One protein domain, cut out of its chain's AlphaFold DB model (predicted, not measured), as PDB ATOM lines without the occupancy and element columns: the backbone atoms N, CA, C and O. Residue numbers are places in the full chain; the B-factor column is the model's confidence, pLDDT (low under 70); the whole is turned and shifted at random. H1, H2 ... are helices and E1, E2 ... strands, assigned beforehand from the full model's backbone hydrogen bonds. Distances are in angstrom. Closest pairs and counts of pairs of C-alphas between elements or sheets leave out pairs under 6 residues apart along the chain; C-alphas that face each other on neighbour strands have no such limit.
ATOM      1  N   ILE A 374     125.974 177.557 108.551       96.12
ATOM      2  CA  ILE A 374     127.228 177.656 107.820       96.12
ATOM      3  C   ILE A 374     126.919 177.972 106.360       96.12
ATOM      4  O   ILE A 374     126.145 177.255 105.736       96.12
ATOM      5  N   VAL A 375     127.539 179.009 105.799       95.62
ATOM      6  CA  VAL A 375     127.472 179.342 104.369       95.62
ATOM      7  C   VAL A 375     128.852 179.168 103.760       95.62
ATOM      8  O   VAL A 375     129.817 179.771 104.231       95.62
ATOM      9  N   THR A 376     128.960 178.364 102.706       94.00
ATOM     10  CA  THR A 376     130.244 178.108 102.053       94.00
ATOM     11  C   THR A 376     130.106 177.707 100.582       94.00
ATOM     12  O   THR A 376     129.007 177.485 100.078       94.00
ATOM     13  N   SER A 377     131.231 177.617  99.874       91.69
ATOM     14  CA  SER A 377     131.317 177.125  98.496       91.69
ATOM     15  C   SER A 377     132.470 176.135  98.349       91.69
ATOM     16  O   SER A 377     133.379 176.108  99.181       91.69
ATOM     17  N   THR A 378     132.474 175.335  97.282       88.62
ATOM     18  CA  THR A 378     133.639 174.501  96.945       88.62
ATOM     19  C   THR A 378     134.822 175.309  96.408       88.62
ATOM     20  O   THR A 378     135.928 174.790  96.377       88.62
ATOM     21  N   ASP A 379     134.610 176.558  95.983       85.19
ATOM     22  CA  ASP A 379     135.652 177.462  95.485       85.19
ATOM     23  C   ASP A 379     135.471 178.901  96.005       85.19
ATOM     24  O   ASP A 379     134.348 179.387  96.189       85.19
ATOM     25  N   SER A 380     136.585 179.621  96.167       84.56
ATOM     26  CA  SER A 380     136.583 180.978  96.728       84.56
ATOM     27  C   SER A 380     135.901 182.015  95.830       84.56
ATOM     28  O   SER A 380     135.422 183.033  96.336       84.56
ATOM     29  N   ARG A 381     135.855 181.812  94.502       86.88
ATOM     30  CA  ARG A 381     135.264 182.791  93.572       86.88
ATOM     31  C   ARG A 381     133.749 182.813  93.736       86.88
ATOM     32  O   ARG A 381     133.197 183.884  93.980       86.88
ATOM     33  N   SER A 382     133.095 181.654  93.673       87.06
ATOM     34  CA  SER A 382     131.641 181.558  93.861       87.06
ATOM     35  C   SER A 382     131.225 181.977  95.272       87.06
ATOM     36  O   SER A 382     130.205 182.652  95.439       87.06
ATOM     37  N   PHE A 383     132.042 181.658  96.287       90.75
ATOM     38  CA  PHE A 383     131.829 182.182  97.637       90.75
ATOM     39  C   PHE A 383     131.884 183.712  97.665       90.75
ATOM     40  O   PHE A 383     130.968 184.339  98.185       90.75
ATOM     41  N   SER A 384     132.919 184.325  97.082       90.94
ATOM     42  CA  SER A 384     133.091 185.785  97.097       90.94
ATOM     43  C   SER A 384     131.921 186.502  96.426       90.94
ATOM     44  O   SER A 384     131.429 187.497  96.952       90.94
ATOM     45  N   THR A 385     131.427 185.968  95.305       91.19
ATOM     46  CA  THR A 385     130.230 186.486  94.628       91.19
ATOM     47  C   THR A 385     128.987 186.390  95.514       91.19
ATOM     48  O   THR A 385     128.254 187.367  95.641       91.19
ATOM     49  N   THR A 386     128.774 185.244  96.167       91.94
ATOM     50  CA  THR A 386     127.636 185.037  97.082       91.94
ATOM     51  C   THR A 386     127.724 185.967  98.294       91.94
ATOM     52  O   THR A 386     126.742 186.595  98.678       91.94
ATOM     53  N   LEU A 387     128.916 186.105  98.881       92.88
ATOM     54  CA  LEU A 387     129.149 186.972 100.030       92.88
ATOM     55  C   LEU A 387     128.901 188.444  99.692       92.88
ATOM     56  O   LEU A 387     128.341 189.172 100.507       92.88
ATOM     57  N   GLU A 388     129.304 188.886  98.502       93.38
ATOM     58  CA  GLU A 388     129.054 190.253  98.053       93.38
ATOM     59  C   GLU A 388     127.557 190.511  97.833       93.38
ATOM     60  O   GLU A 388     127.042 191.532  98.284       93.38
ATOM     61  N   ALA A 389     126.825 189.560  97.248       92.06
ATOM     62  CA  ALA A 389     125.370 189.661  97.125       92.06
ATOM     63  C   ALA A 389     124.675 189.702  98.503       92.06
ATOM     64  O   ALA A 389     123.789 190.527  98.734       92.06
ATOM     65  N   LEU A 390     125.134 188.887  99.460       91.31
ATOM     66  CA  LEU A 390     124.661 188.921 100.849       91.31
ATOM     67  C   LEU A 390     124.955 190.268 101.533       91.31
ATOM     68  O   LEU A 390     124.127 190.775 102.287       91.31
ATOM     69  N   ARG A 391     126.109 190.885 101.255       91.44
ATOM     70  CA  ARG A 391     126.445 192.226 101.762       91.44
ATOM     71  C   ARG A 391     125.544 193.309 101.193       91.44
ATOM     72  O   ARG A 391     125.193 194.219 101.931       91.44
ATOM     73  N   GLN A 392     125.161 193.211  99.924       90.56
ATOM     74  CA  GLN A 392     124.276 194.188  99.282       90.56
ATOM     75  C   GLN A 392     122.871 194.186  99.886       90.56
ATOM     76  O   GLN A 392     122.232 195.235  99.962       90.56
ATOM     77  N   VAL A 393     122.390 193.026 100.345       87.44
ATOM     78  CA  VAL A 393     121.095 192.938 101.032       87.44
ATOM     79  C   VAL A 393     121.189 193.257 102.525       87.44
ATOM     80  O   VAL A 393     120.161 193.552 103.130       87.44
ATOM     81  N   ALA A 394     122.386 193.243 103.115       86.62
ATOM     82  CA  ALA A 394     122.620 193.535 104.524       86.62
ATOM     83  C   ALA A 394     122.958 195.015 104.779       86.62
ATOM     84  O   ALA A 394     123.514 195.715 103.940       86.62
ATOM     85  N   THR A 395     122.662 195.500 105.985       80.44
ATOM     86  CA  THR A 395     123.094 196.828 106.454       80.44
ATOM     87  C   THR A 395     124.059 196.684 107.629       80.44
ATOM     88  O   THR A 395     123.957 195.734 108.404       80.44
ATOM     89  N   LYS A 396     125.003 197.621 107.783       64.94
ATOM     90  CA  LYS A 396     126.011 197.605 108.866       64.94
ATOM     91  C   LYS A 396     125.503 198.117 110.225       64.94
ATOM     92  O   LYS A 396     126.310 198.417 111.095       64.94
ATOM     93  N   ASN A 397     124.189 198.187 110.426       59.88
ATOM     94  CA  ASN A 397     123.597 198.562 111.707       59.88
ATOM     95  C   ASN A 397     122.849 197.357 112.276       59.88
ATOM     96  O   ASN A 397     121.711 197.098 111.895       59.88
ATOM     97  N   ALA A 398     123.492 196.621 113.180       58.12
ATOM     98  CA  ALA A 398     122.808 195.626 113.996       58.12
ATOM     99  C   ALA A 398     122.707 196.144 115.429       58.12
ATOM    100  O   ALA A 398     123.707 196.562 116.012       58.12
ATOM    101  N   ALA A 399     121.498 196.117 115.983       55.19
ATOM    102  CA  ALA A 399     121.325 196.212 117.422       55.19
ATOM    103  C   ALA A 399     121.875 194.934 118.072       55.19
ATOM    104  O   ALA A 399     121.765 193.847 117.499       55.19
ATOM    105  N   VAL A 400     122.449 195.074 119.267       54.00
ATOM    106  CA  VAL A 400     122.802 193.947 120.135       54.00
ATOM    107  C   VAL A 400     121.586 193.037 120.290       54.00
ATOM    108  O   VAL A 400     120.492 193.505 120.609       54.00
ATOM    109  N   VAL A 401     121.770 191.738 120.057       63.72
ATOM    110  CA  VAL A 401     120.663 190.788 120.106       63.72
ATOM    111  C   VAL A 401     120.486 190.270 121.536       63.72
ATOM    112  O   VAL A 401     121.237 189.415 121.997       63.72
ATOM    113  N   SER A 402     119.476 190.791 122.233       65.44
ATOM    114  CA  SER A 402     119.208 190.539 123.661       65.44
ATOM    115  C   SER A 402     118.976 189.071 124.031       65.44
ATOM    116  O   SER A 402     119.192 188.683 125.170       65.44
ATOM    117  N   HIS A 403     118.560 188.224 123.092       74.31
ATOM    118  CA  HIS A 403     118.254 186.823 123.396       74.31
ATOM    119  C   HIS A 403     119.493 185.915 123.501       74.31
ATOM    120  O   HIS A 403     119.393 184.781 123.969       74.31
ATOM    121  N   LEU A 404     120.655 186.423 123.070       75.50
ATOM    122  CA  LEU A 404     121.954 185.772 123.239       75.50
ATOM    123  C   LEU A 404     122.727 186.306 124.459       75.50
ATOM    124  O   LEU A 404     123.843 185.857 124.706       75.50
ATOM    125  N   SER A 405     122.207 187.286 125.211       61.66
ATOM    126  CA  SER A 405     122.944 187.849 126.347       61.66
ATOM    127  C   SER A 405     122.743 187.021 127.615       61.66
ATOM    128  O   SER A 405     121.676 187.059 128.219       61.66
ATOM    129  N   THR A 406     123.796 186.338 128.058       53.12
ATOM    130  CA  THR A 406     123.967 185.947 129.465       53.12
ATOM    131  C   THR A 406     124.841 186.995 130.161       53.12
ATOM    132  O   THR A 406     125.769 187.509 129.536       53.12
ATOM    133  N   GLU A 407     124.591 187.290 131.442       45.59
ATOM    134  CA  GLU A 407     125.207 188.389 132.225       45.59
ATOM    135  C   GLU A 407     126.757 188.416 132.268       45.59
ATOM    136  O   GLU A 407     127.345 189.384 132.741       45.59
ATOM    137  N   SER A 408     127.449 187.394 131.749       41.22
ATOM    138  CA  SER A 408     128.900 187.186 131.867       41.22
ATOM    139  C   SER A 408     129.717 187.288 130.563       41.22
ATOM    140  O   SER A 408     130.903 186.952 130.560       41.22
ATOM    141  N   ILE A 409     129.136 187.714 129.433       50.31
ATOM    142  CA  ILE A 409     129.761 187.554 128.103       50.31
ATOM    143  C   ILE A 409     130.078 188.898 127.418       50.31
ATOM    144  O   ILE A 409     129.169 189.623 127.025       50.31
ATOM    145  N   SER A 410     131.372 189.196 127.194       52.22
ATOM    146  CA  SER A 410     131.814 190.314 126.330       52.22
ATOM    147  C   SER A 410     131.307 190.113 124.894       52.22
ATOM    148  O   SER A 410     131.532 189.069 124.276       52.22
ATOM    149  N   GLN A 411     130.608 191.124 124.375       61.31
ATOM    150  CA  GLN A 411     130.028 191.163 123.027       61.31
ATOM    151  C   GLN A 411     130.994 191.739 121.972       61.31
ATOM    152  O   GLN A 411     130.657 191.795 120.788       61.31
ATOM    153  N   ASP A 412     132.205 192.131 122.380       64.69
ATOM    154  CA  ASP A 412     133.143 192.894 121.547       64.69
ATOM    155  C   ASP A 412     133.663 192.082 120.347       64.69
ATOM    156  O   ASP A 412     133.774 192.603 119.234       64.69
ATOM    157  N   GLY A 413     133.920 190.781 120.541       67.88
ATOM    158  CA  GLY A 413     134.405 189.880 119.486       67.88
ATOM    159  C   GLY A 413     133.370 189.607 118.386       67.88
ATOM    160  O   GLY A 413     133.701 189.622 117.202       67.88
ATOM    161  N   LEU A 414     132.095 189.449 118.757       78.44
ATOM    162  CA  LEU A 414     131.003 189.242 117.797       78.44
ATOM    163  C   LEU A 414     130.740 190.497 116.969       78.44
ATOM    164  O   LEU A 414     130.532 190.409 115.761       78.44
ATOM    165  N   GLN A 415     130.788 191.672 117.599       79.44
ATOM    166  CA  GLN A 415     130.582 192.933 116.893       79.44
ATOM    167  C   GLN A 415     131.694 193.206 115.868       79.44
ATOM    168  O   GLN A 415     131.414 193.737 114.793       79.44
ATOM    169  N   ARG A 416     132.941 192.812 116.168       82.19
ATOM    170  CA  ARG A 416     134.081 192.912 115.240       82.19
ATOM    171  C   ARG A 416     133.860 192.102 113.961       82.19
ATOM    172  O   ARG A 416     134.151 192.593 112.870       82.19
ATOM    173  N   ASP A 417     133.365 190.874 114.100       88.06
ATOM    174  CA  ASP A 417     133.254 189.920 112.991       88.06
ATOM    175  C   ASP A 417     131.891 189.992 112.267       88.06
ATOM    176  O   ASP A 417     131.682 189.313 111.256       88.06
ATOM    177  N   LEU A 418     130.977 190.857 112.723       89.38
ATOM    178  CA  LEU A 418     129.702 191.134 112.069       89.38
ATOM    179  C   LEU A 418     129.912 191.778 110.687       89.38
ATOM    180  O   LEU A 418     130.473 192.864 110.534       89.38
ATOM    181  N   ILE A 419     129.385 191.126 109.653       90.50
ATOM    182  CA  ILE A 419     129.395 191.627 108.274       90.50
ATOM    183  C   ILE A 419     128.230 192.595 108.054       90.50
ATOM    184  O   ILE A 419     128.394 193.635 107.413       90.50
ATOM    185  N   GLY A 420     127.059 192.249 108.585       90.50
ATOM    186  CA  GLY A 420     125.850 193.053 108.493       90.50
ATOM    187  C   GLY A 420     124.619 192.276 108.933       90.50
ATOM    188  O   GLY A 420     124.681 191.098 109.290       90.50
ATOM    189  N   SER A 421     123.474 192.944 108.934       90.81
ATOM    190  CA  SER A 421     122.195 192.335 109.292       90.81
ATOM    191  C   SER A 421     121.067 192.899 108.449       90.81
ATOM    192  O   SER A 421     121.136 194.028 107.950       90.81
ATOM    193  N   PHE A 422     120.026 192.098 108.278       88.94
ATOM    194  CA  PHE A 422     118.807 192.519 107.611       88.94
ATOM    195  C   PHE A 422     117.612 191.750 108.155       88.94
ATOM    196  O   PHE A 422     117.728 190.625 108.635       88.94
ATOM    197  N   LYS A 423     116.452 192.388 108.060       87.00
ATOM    198  CA  LYS A 423     115.162 191.753 108.274       87.00
ATOM    199  C   LYS A 423     114.516 191.517 106.917       87.00
ATOM    200  O   LYS A 423     114.521 192.409 106.059       87.00
ATOM    201  N   ASP A 424     114.001 190.320 106.738       82.00
ATOM    202  CA  ASP A 424     113.175 189.927 105.606       82.00
ATOM    203  C   ASP A 424     111.779 189.537 106.130       82.00
ATOM    204  O   ASP A 424     111.490 189.731 107.314       82.00
ATOM    205  N   SER A 425     110.878 189.091 105.255       75.19
ATOM    206  CA  SER A 425     109.443 188.971 105.563       75.19
ATOM    207  C   SER A 425     109.158 188.142 106.821       75.19
ATOM    208  O   SER A 425     108.306 188.542 107.614       75.19
ATOM    209  N   ASN A 426     109.895 187.042 107.024       71.12
ATOM    210  CA  ASN A 426     109.710 186.153 108.173       71.12
ATOM    211  C   ASN A 426     110.886 186.165 109.155       71.12
ATOM    212  O   ASN A 426     110.650 186.032 110.349       71.12
ATOM    213  N   ASP A 427     112.123 186.358 108.689       85.56
ATOM    214  CA  ASP A 427     113.316 186.175 109.521       85.56
ATOM    215  C   ASP A 427     114.150 187.456 109.695       85.56
ATOM    216  O   ASP A 427     114.314 188.276 108.785       85.56
ATOM    217  N   SER A 428     114.753 187.595 110.878       89.50
ATOM    218  CA  SER A 428     115.880 188.513 111.100       89.50
ATOM    219  C   SER A 428     117.181 187.737 110.936       89.50
ATOM    220  O   SER A 428     117.370 186.729 111.609       89.50
ATOM    221  N   ILE A 429     118.067 188.177 110.044       91.38
ATOM    222  CA  ILE A 429     119.266 187.435 109.644       91.38
ATOM    223  C   ILE A 429     120.517 188.269 109.932       91.38
ATOM    224  O   ILE A 429     120.641 189.414 109.486       91.38
ATOM    225  N   HIS A 430     121.468 187.669 110.647       92.50
ATOM    226  CA  HIS A 430     122.755 188.267 110.990       92.50
ATOM    227  C   HIS A 430     123.897 187.495 110.325       92.50
ATOM    228  O   HIS A 430     123.978 186.273 110.439       92.50
ATOM    229  N   LEU A 431     124.780 188.210 109.628       93.06
ATOM    230  CA  LEU A 431     125.892 187.639 108.870       93.06
ATOM    231  C   LEU A 431     127.209 187.883 109.606       93.06
ATOM    232  O   LEU A 431     127.557 189.035 109.867       93.06
ATOM    233  N   TYR A 432     127.976 186.828 109.854       92.25
ATOM    234  CA  TYR A 432     129.270 186.889 110.528       92.25
ATOM    235  C   TYR A 432     130.374 186.323 109.645       92.25
ATOM    236  O   TYR A 432     130.185 185.363 108.892       92.25
ATOM    237  N   ARG A 433     131.564 186.914 109.756       90.38
ATOM    238  CA  ARG A 433     132.789 186.292 109.268       90.38
ATOM    239  C   ARG A 433     133.090 185.098 110.163       90.38
ATOM    240  O   ARG A 433     133.106 185.230 111.381       90.38
ATOM    241  N   ALA A 434     133.354 183.950 109.556       87.19
ATOM    242  CA  ALA A 434     133.797 182.793 110.305       87.19
ATOM    243  C   ALA A 434     135.251 182.978 110.769       87.19
ATOM    244  O   ALA A 434     136.161 183.029 109.950       87.19
ATOM    245  N   THR A 435     135.460 183.083 112.077       84.69
ATOM    246  CA  THR A 435     136.751 182.873 112.752       84.69
ATOM    247  C   THR A 435     136.552 181.743 113.765       84.69
ATOM    248  O   THR A 435     135.409 181.491 114.149       84.69
ATOM    249  N   GLY A 436     137.615 181.038 114.184       78.50
ATOM    250  CA  GLY A 436     137.479 179.956 115.177       78.50
ATOM    251  C   GLY A 436     136.768 180.435 116.449       78.50
ATOM    252  O   GLY A 436     135.744 179.885 116.838       78.50
ATOM    253  N   GLU A 437     137.221 181.573 116.984       83.56
ATOM    254  CA  GLU A 437     136.624 182.245 118.144       83.56
ATOM    255  C   GLU A 437     135.135 182.592 117.936       83.56
ATOM    256  O   GLU A 437     134.297 182.266 118.778       83.56
ATOM    257  N   THR A 438     134.778 183.228 116.813       87.38
ATOM    258  CA  THR A 438     133.390 183.641 116.538       87.38
ATOM    259  C   THR A 438     132.459 182.451 116.322       87.38
ATOM    260  O   THR A 438     131.308 182.488 116.764       87.38
ATOM    261  N   ALA A 439     132.940 181.391 115.668       88.50
ATOM    262  CA  ALA A 439     132.160 180.183 115.441       88.50
ATOM    263  C   ALA A 439     131.834 179.482 116.765       88.50
ATOM    264  O   ALA A 439     130.652 179.332 117.087       88.50
ATOM    265  N   ASP A 440     132.853 179.151 117.563       85.88
ATOM    266  CA  ASP A 440     132.687 178.510 118.874       85.88
ATOM    267  C   ASP A 440     131.734 179.315 119.759       85.88
ATOM    268  O   ASP A 440     130.809 178.776 120.379       85.88
ATOM    269  N   ARG A 441     131.909 180.641 119.755       85.31
ATOM    270  CA  ARG A 441     131.096 181.544 120.558       85.31
ATOM    271  C   ARG A 441     129.636 181.579 120.125       85.31
ATOM    272  O   ARG A 441     128.764 181.496 120.988       85.31
ATOM    273  N   LEU A 442     129.341 181.688 118.828       88.19
ATOM    274  CA  LEU A 442     127.954 181.697 118.343       88.19
ATOM    275  C   LEU A 442     127.243 180.374 118.624       88.19
ATOM    276  O   LEU A 442     126.088 180.397 119.047       88.19
ATOM    277  N   PHE A 443     127.919 179.239 118.440       88.69
ATOM    278  CA  PHE A 443     127.352 177.933 118.782       88.69
ATOM    279  C   PHE A 443     127.039 177.829 120.276       88.69
ATOM    280  O   PHE A 443     125.948 177.390 120.640       88.69
ATOM    281  N   GLN A 444     127.954 178.273 121.144       85.69
ATOM    282  CA  GLN A 444     127.726 178.298 122.588       85.69
ATOM    283  C   GLN A 444     126.521 179.174 122.961       85.69
ATOM    284  O   GLN A 444     125.646 178.723 123.695       85.69
ATOM    285  N   LEU A 445     126.450 180.396 122.425       86.44
ATOM    286  CA  LEU A 445     125.372 181.342 122.719       86.44
ATOM    287  C   LEU A 445     124.006 180.859 122.229       86.44
ATOM    288  O   LEU A 445     123.018 181.012 122.939       86.44
ATOM    289  N   CYS A 446     123.942 180.263 121.034       88.12
ATOM    290  CA  CYS A 446     122.689 179.730 120.496       88.12
ATOM    291  C   CYS A 446     122.174 178.546 121.327       88.12
ATOM    292  O   CYS A 446     120.971 178.451 121.566       88.12
ATOM    293  N   ARG A 447     123.069 177.677 121.823       83.88
ATOM    294  CA  ARG A 447     122.701 176.556 122.708       83.88
ATOM    295  C   ARG A 447     122.120 177.027 124.044       83.88
ATOM    296  O   ARG A 447     121.224 176.382 124.569       83.88
ATOM    297  N   SER A 448     122.576 178.166 124.567       80.62
ATOM    298  CA  SER A 448     122.077 178.752 125.820       80.62
ATOM    299  C   SER A 448     121.037 179.867 125.629       80.62
ATOM    300  O   SER A 448     120.768 180.618 126.564       80.62
ATOM    301  N   ALA A 449     120.487 180.035 124.424       82.94
ATOM    302  CA  ALA A 449     119.610 181.152 124.089       82.94
ATOM    303  C   ALA A 449     118.250 181.098 124.818       82.94
ATOM    304  O   ALA A 449     117.562 180.066 124.812       82.94
ATOM    305  N   SER A 450     117.804 182.239 125.360       81.81
ATOM    306  CA  SER A 450     116.425 182.396 125.856       81.81
ATOM    307  C   SER A 450     115.484 182.737 124.701       81.81
ATOM    308  O   SER A 450     115.787 183.593 123.874       81.81
ATOM    309  N   TYR A 451     114.326 182.074 124.643       83.06
ATOM    310  CA  TYR A 451     113.280 182.352 123.650       83.06
ATOM    311  C   TYR A 451     112.093 183.134 124.224       83.06
ATOM    312  O   TYR A 451     111.116 183.375 123.513       83.06
ATOM    313  N   ASP A 452     112.186 183.606 125.469       79.69
ATOM    314  CA  ASP A 452     111.071 184.248 126.178       79.69
ATOM    315  C   ASP A 452     110.548 185.483 125.433       79.69
ATOM    316  O   ASP A 452     109.339 185.684 125.318       79.69
ATOM    317  N   ALA A 453     111.457 186.267 124.843       78.44
ATOM    318  CA  ALA A 453     111.130 187.456 124.053       78.44
ATOM    319  C   ALA A 453     110.414 187.151 122.721       78.44
ATOM    320  O   ALA A 453     109.803 188.042 122.135       78.44
ATOM    321  N   PHE A 454     110.488 185.909 122.238       79.56
ATOM    322  CA  PHE A 454     109.834 185.453 121.002       79.56
ATOM    323  C   PHE A 454     108.627 184.566 121.282       79.56
ATOM    324  O   PHE A 454     108.024 184.022 120.358       79.56
ATOM    325  N   SER A 455     108.275 184.409 122.552       76.88
ATOM    326  CA  SER A 455     107.159 183.578 122.954       76.88
ATOM    327  C   SER A 455     105.883 184.417 122.954       76.88
ATOM    328  O   SER A 455     105.791 185.438 123.637       76.88
ATOM    329  N   LYS A 456     104.898 184.012 122.154       65.81
ATOM    330  CA  LYS A 456     103.582 184.653 122.078       65.81
ATOM    331  C   LYS A 456     102.604 183.897 122.970       65.81
ATOM    332  O   LYS A 456     102.678 182.672 122.987       65.81
ATOM    333  N   PRO A 457     101.673 184.576 123.665       57.19
ATOM    334  CA  PRO A 457     100.590 183.889 124.357       57.19
ATOM    335  C   PRO A 457      99.878 182.950 123.385       57.19
ATOM    336  O   PRO A 457      99.580 183.348 122.254       57.19
ATOM    337  N   VAL A 458      99.615 181.716 123.807       48.47
ATOM    338  CA  VAL A 458      98.807 180.776 123.030       48.47
ATOM    339  C   VAL A 458      97.391 181.346 122.969       48.47
ATOM    340  O   VAL A 458      96.605 181.231 123.909       48.47
ATOM    341  N   ASP A 482     107.400 181.657 118.821       78.69
ATOM    342  CA  ASP A 482     107.374 181.964 117.400       78.69
ATOM    343  C   ASP A 482     108.788 181.812 116.824       78.69
ATOM    344  O   ASP A 482     109.590 182.750 116.805       78.69
ATOM    345  N   LEU A 483     109.104 180.594 116.379       80.19
ATOM    346  CA  LEU A 483     110.419 180.242 115.843       80.19
ATOM    347  C   LEU A 483     110.818 181.062 114.609       80.19
ATOM    348  O   LEU A 483     112.013 181.196 114.343       80.19
ATOM    349  N   ASP A 484     109.860 181.608 113.856       79.12
ATOM    350  CA  ASP A 484     110.154 182.465 112.703       79.12
ATOM    351  C   ASP A 484     110.681 183.830 113.185       79.12
ATOM    352  O   ASP A 484     111.646 184.359 112.636       79.12
ATOM    353  N   SER A 485     110.163 184.333 114.312       83.88
ATOM    354  CA  SER A 485     110.624 185.583 114.935       83.88
ATOM    355  C   SER A 485     112.012 185.495 115.592       83.88
ATOM    356  O   SER A 485     112.646 186.532 115.798       83.88
ATOM    357  N   VAL A 486     112.508 184.292 115.915       87.81
ATOM    358  CA  VAL A 486     113.850 184.100 116.499       87.81
ATOM    359  C   VAL A 486     114.930 184.453 115.460       87.81
ATOM    360  O   VAL A 486     114.927 183.873 114.378       87.81
ATOM    361  N   PRO A 487     115.890 185.353 115.731       91.19
ATOM    362  CA  PRO A 487     116.936 185.693 114.768       91.19
ATOM    363  C   PRO A 487     117.793 184.498 114.326       91.19
ATOM    364  O   PRO A 487     118.059 183.574 115.091       91.19
ATOM    365  N   LYS A 488     118.242 184.534 113.070       92.31
ATOM    366  CA  LYS A 488     119.045 183.497 112.416       92.31
ATOM    367  C   LYS A 488     120.471 184.001 112.200       92.31
ATOM    368  O   LYS A 488     120.680 185.141 111.781       92.31
ATOM    369  N   TYR A 489     121.450 183.139 112.450       94.38
ATOM    370  CA  TYR A 489     122.870 183.494 112.458       94.38
ATOM    371  C   TYR A 489     123.615 182.741 111.368       94.38
ATOM    372  O   TYR A 489     123.608 181.515 111.366       94.38
ATOM    373  N   LEU A 490     124.252 183.460 110.446       95.50
ATOM    374  CA  LEU A 490     125.017 182.874 109.350       95.50
ATOM    375  C   LEU A 490     126.514 183.066 109.577       95.50
ATOM    376  O   LEU A 490     126.980 184.193 109.739       95.50
ATOM    377  N   LEU A 491     127.261 181.969 109.517       94.81
ATOM    378  CA  LEU A 491     128.718 181.939 109.545       94.81
ATOM    379  C   LEU A 491     129.249 181.735 108.122       94.81
ATOM    380  O   LEU A 491     129.090 180.665 107.533       94.81
ATOM    381  N   CYS A 492     129.882 182.763 107.560       94.38
ATOM    382  CA  CYS A 492     130.374 182.745 106.186       94.38
ATOM    383  C   CYS A 492     131.819 182.220 106.125       94.38
ATOM    384  O   CYS A 492     132.752 182.954 106.462       94.38
ATOM    385  N   TYR A 493     131.995 180.981 105.651       91.56
ATOM    386  CA  TYR A 493     133.295 180.328 105.458       91.56
ATOM    387  C   TYR A 493     133.751 180.407 103.994       91.56
ATOM    388  O   TYR A 493     133.060 179.861 103.124       91.56
ATOM    389  N   PRO A 494     134.917 181.015 103.706       78.75
ATOM    390  CA  PRO A 494     135.375 181.296 102.346       78.75
ATOM    391  C   PRO A 494     135.584 180.094 101.426       78.75
ATOM    392  O   PRO A 494     135.611 180.269 100.205       78.75
ATOM    393  N   GLY A 495     135.673 178.885 101.979       68.56
ATOM    394  CA  GLY A 495     135.910 177.678 101.202       68.56
ATOM    395  C   GLY A 495     137.349 177.573 100.707       68.56
ATOM    396  O   GLY A 495     138.219 178.323 101.154       68.56
ATOM    397  N   GLN A 496     137.590 176.615  99.803       67.44
ATOM    398  CA  GLN A 496     138.920 176.076  99.501       67.44
ATOM    399  C   GLN A 496     139.982 177.175  99.330       67.44
ATOM    400  O   GLN A 496     139.889 177.986  98.410       67.44
ATOM    401  N   GLY A 497     140.985 177.202 100.216       60.56
ATOM    402  CA  GLY A 497     142.082 178.184 100.199       60.56
ATOM    403  C   GLY A 497     141.835 179.498 100.960       60.56
ATOM    404  O   GLY A 497     142.669 180.399 100.880       60.56
ATOM    405  N   GLY A 498     140.725 179.626 101.691       63.31
ATOM    406  CA  GLY A 498     140.500 180.696 102.670       63.31
ATOM    407  C   GLY A 498     140.923 180.314 104.097       63.31
ATOM    408  O   GLY A 498     141.200 179.151 104.374       63.31
ATOM    409  N   ASP A 499     140.959 181.296 105.003       62.97
ATOM    410  CA  ASP A 499     141.313 181.111 106.419       62.97
ATOM    411  C   ASP A 499     140.183 181.625 107.343       62.97
ATOM    412  O   ASP A 499     139.920 182.835 107.341       62.97
ATOM    413  N   PRO A 500     139.483 180.746 108.094       76.75
ATOM    414  CA  PRO A 500     139.499 179.285 107.978       76.75
ATOM    415  C   PRO A 500     138.706 178.801 106.745       76.75
ATOM    416  O   PRO A 500     137.661 179.356 106.400       76.75
ATOM    417  N   ASP A 501     139.168 177.736 106.085       75.56
ATOM    418  CA  ASP A 501     138.485 177.117 104.930       75.56
ATOM    419  C   ASP A 501     137.162 176.443 105.349       75.56
ATOM    420  O   ASP A 501     136.130 176.553 104.676       75.56
ATOM    421  N   LEU A 502     137.194 175.767 106.501       81.94
ATOM    422  CA  LEU A 502     136.117 174.937 107.028       81.94
ATOM    423  C   LEU A 502     135.931 175.150 108.539       81.94
ATOM    424  O   LEU A 502     136.890 175.507 109.225       81.94
ATOM    425  N   PRO A 503     134.714 174.925 109.066       82.94
ATOM    426  CA  PRO A 503     134.483 174.852 110.505       82.94
ATOM    427  C   PRO A 503     135.228 173.667 111.124       82.94
ATOM    428  O   PRO A 503     135.482 172.667 110.447       82.94
ATOM    429  N   ASP A 504     135.532 173.768 112.419       81.62
ATOM    430  CA  ASP A 504     136.001 172.625 113.199       81.62
ATOM    431  C   ASP A 504     134.949 171.495 113.113       81.62
ATOM    432  O   ASP A 504     133.771 171.745 113.395       81.62
ATOM    433  N   PRO A 505     135.320 170.264 112.710       79.38
ATOM    434  CA  PRO A 505     134.385 169.143 112.625       79.38
ATOM    435  C   PRO A 505     133.631 168.858 113.931       79.38
ATOM    436  O   PRO A 505     132.505 168.365 113.886       79.38
ATOM    437  N   THR A 506     134.207 169.192 115.089       82.19
ATOM    438  CA  THR A 506     133.557 169.033 116.402       82.19
ATOM    439  C   THR A 506     132.339 169.942 116.581       82.19
ATOM    440  O   THR A 506     131.436 169.607 117.347       82.19
ATOM    441  N   LEU A 507     132.258 171.051 115.835       84.06
ATOM    442  CA  LEU A 507     131.082 171.923 115.812       84.06
ATOM    443  C   LEU A 507     129.931 171.342 114.988       84.06
ATOM    444  O   LEU A 507     128.792 171.760 115.186       84.06
ATOM    445  N   LEU A 508     130.208 170.404 114.074       88.06
ATOM    446  CA  LEU A 508     129.229 169.805 113.164       88.06
ATOM    447  C   LEU A 508     129.227 168.267 113.286       88.06
ATOM    448  O   LEU A 508     129.569 167.568 112.331       88.06
TER     449      LEU A 508
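This is residues 374 to 458 and 482 to 508 of the 924 residues of the protein "BPL/LPL catalytic domain-containing protein" of Anthracocystis flocculosa PF-1 (UniProt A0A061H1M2). A strongly twisted sheet of four strands has the long helix H1 over one face and H3 over the opposite face; the short H2 only grazes it, and E4 lies far out near one end of the longest axis. The printed part has 112 residues, with three named helices and five named strands in the order E1 H1 H2 E2 E3 H3 E4 E5; the sheet, E1 E5 E3 E2, is mixed, as is the class. The whole is compact, radius of gyration of the C-alphas 14.6 A, spanning 47 by 31 by 24 A.

Start at E5, residues 488 to 492, and its parallel neighbour E3, residues 428 to 433: N 490 and O 430, 2.8 A apart, are within hydrogen-bond range. Edge strand E1, residues 374 to 377, is parallel to E5, with N 375 and O 491 in range at 2.9 A. Edge strand E2, residues 418 to 423, forms an antiparallel hairpin with E3; look at N 429 and O 422, 2.8 A. H1, residues 380 to 393, is on the sheet at a height of 8.0 A; its closest C-alphas to E1 are Phe 383 and Ser 377, 5.2 A. H3, residues 436 to 447, is on the opposite face at 10.3 A, its Ala 439 closest to Leu 491 of E5, C-alphas 7.0 A apart. H2, residues 412 to 417, only just touches H3, at its residue 438 alone, with 3 pairs of C-alphas within 8 A; the closest are Leu 414 and Thr 438, 6.2 A. E4, residues 455 to 457, pairs with no named strand. In H1, H2 and H3 every O i to N i+4 pair is within range.

Find C-alpha 374, where E1 begins, at (127.228, 177.656, 107.820). H1 runs 20.0 A from C-alpha 380 at (136.583, 180.978, 96.728); E3 covers 17.2 A and H3 16.9 A.

Residues 459 to 481 are not printed; C-alphas 458 and 482 are 10.3 A apart. H1 to H2 is a long link. Low pLDDT, under 70, marks residues 396 to 402, 405 to 413, 456 to 458 and 495 to 499.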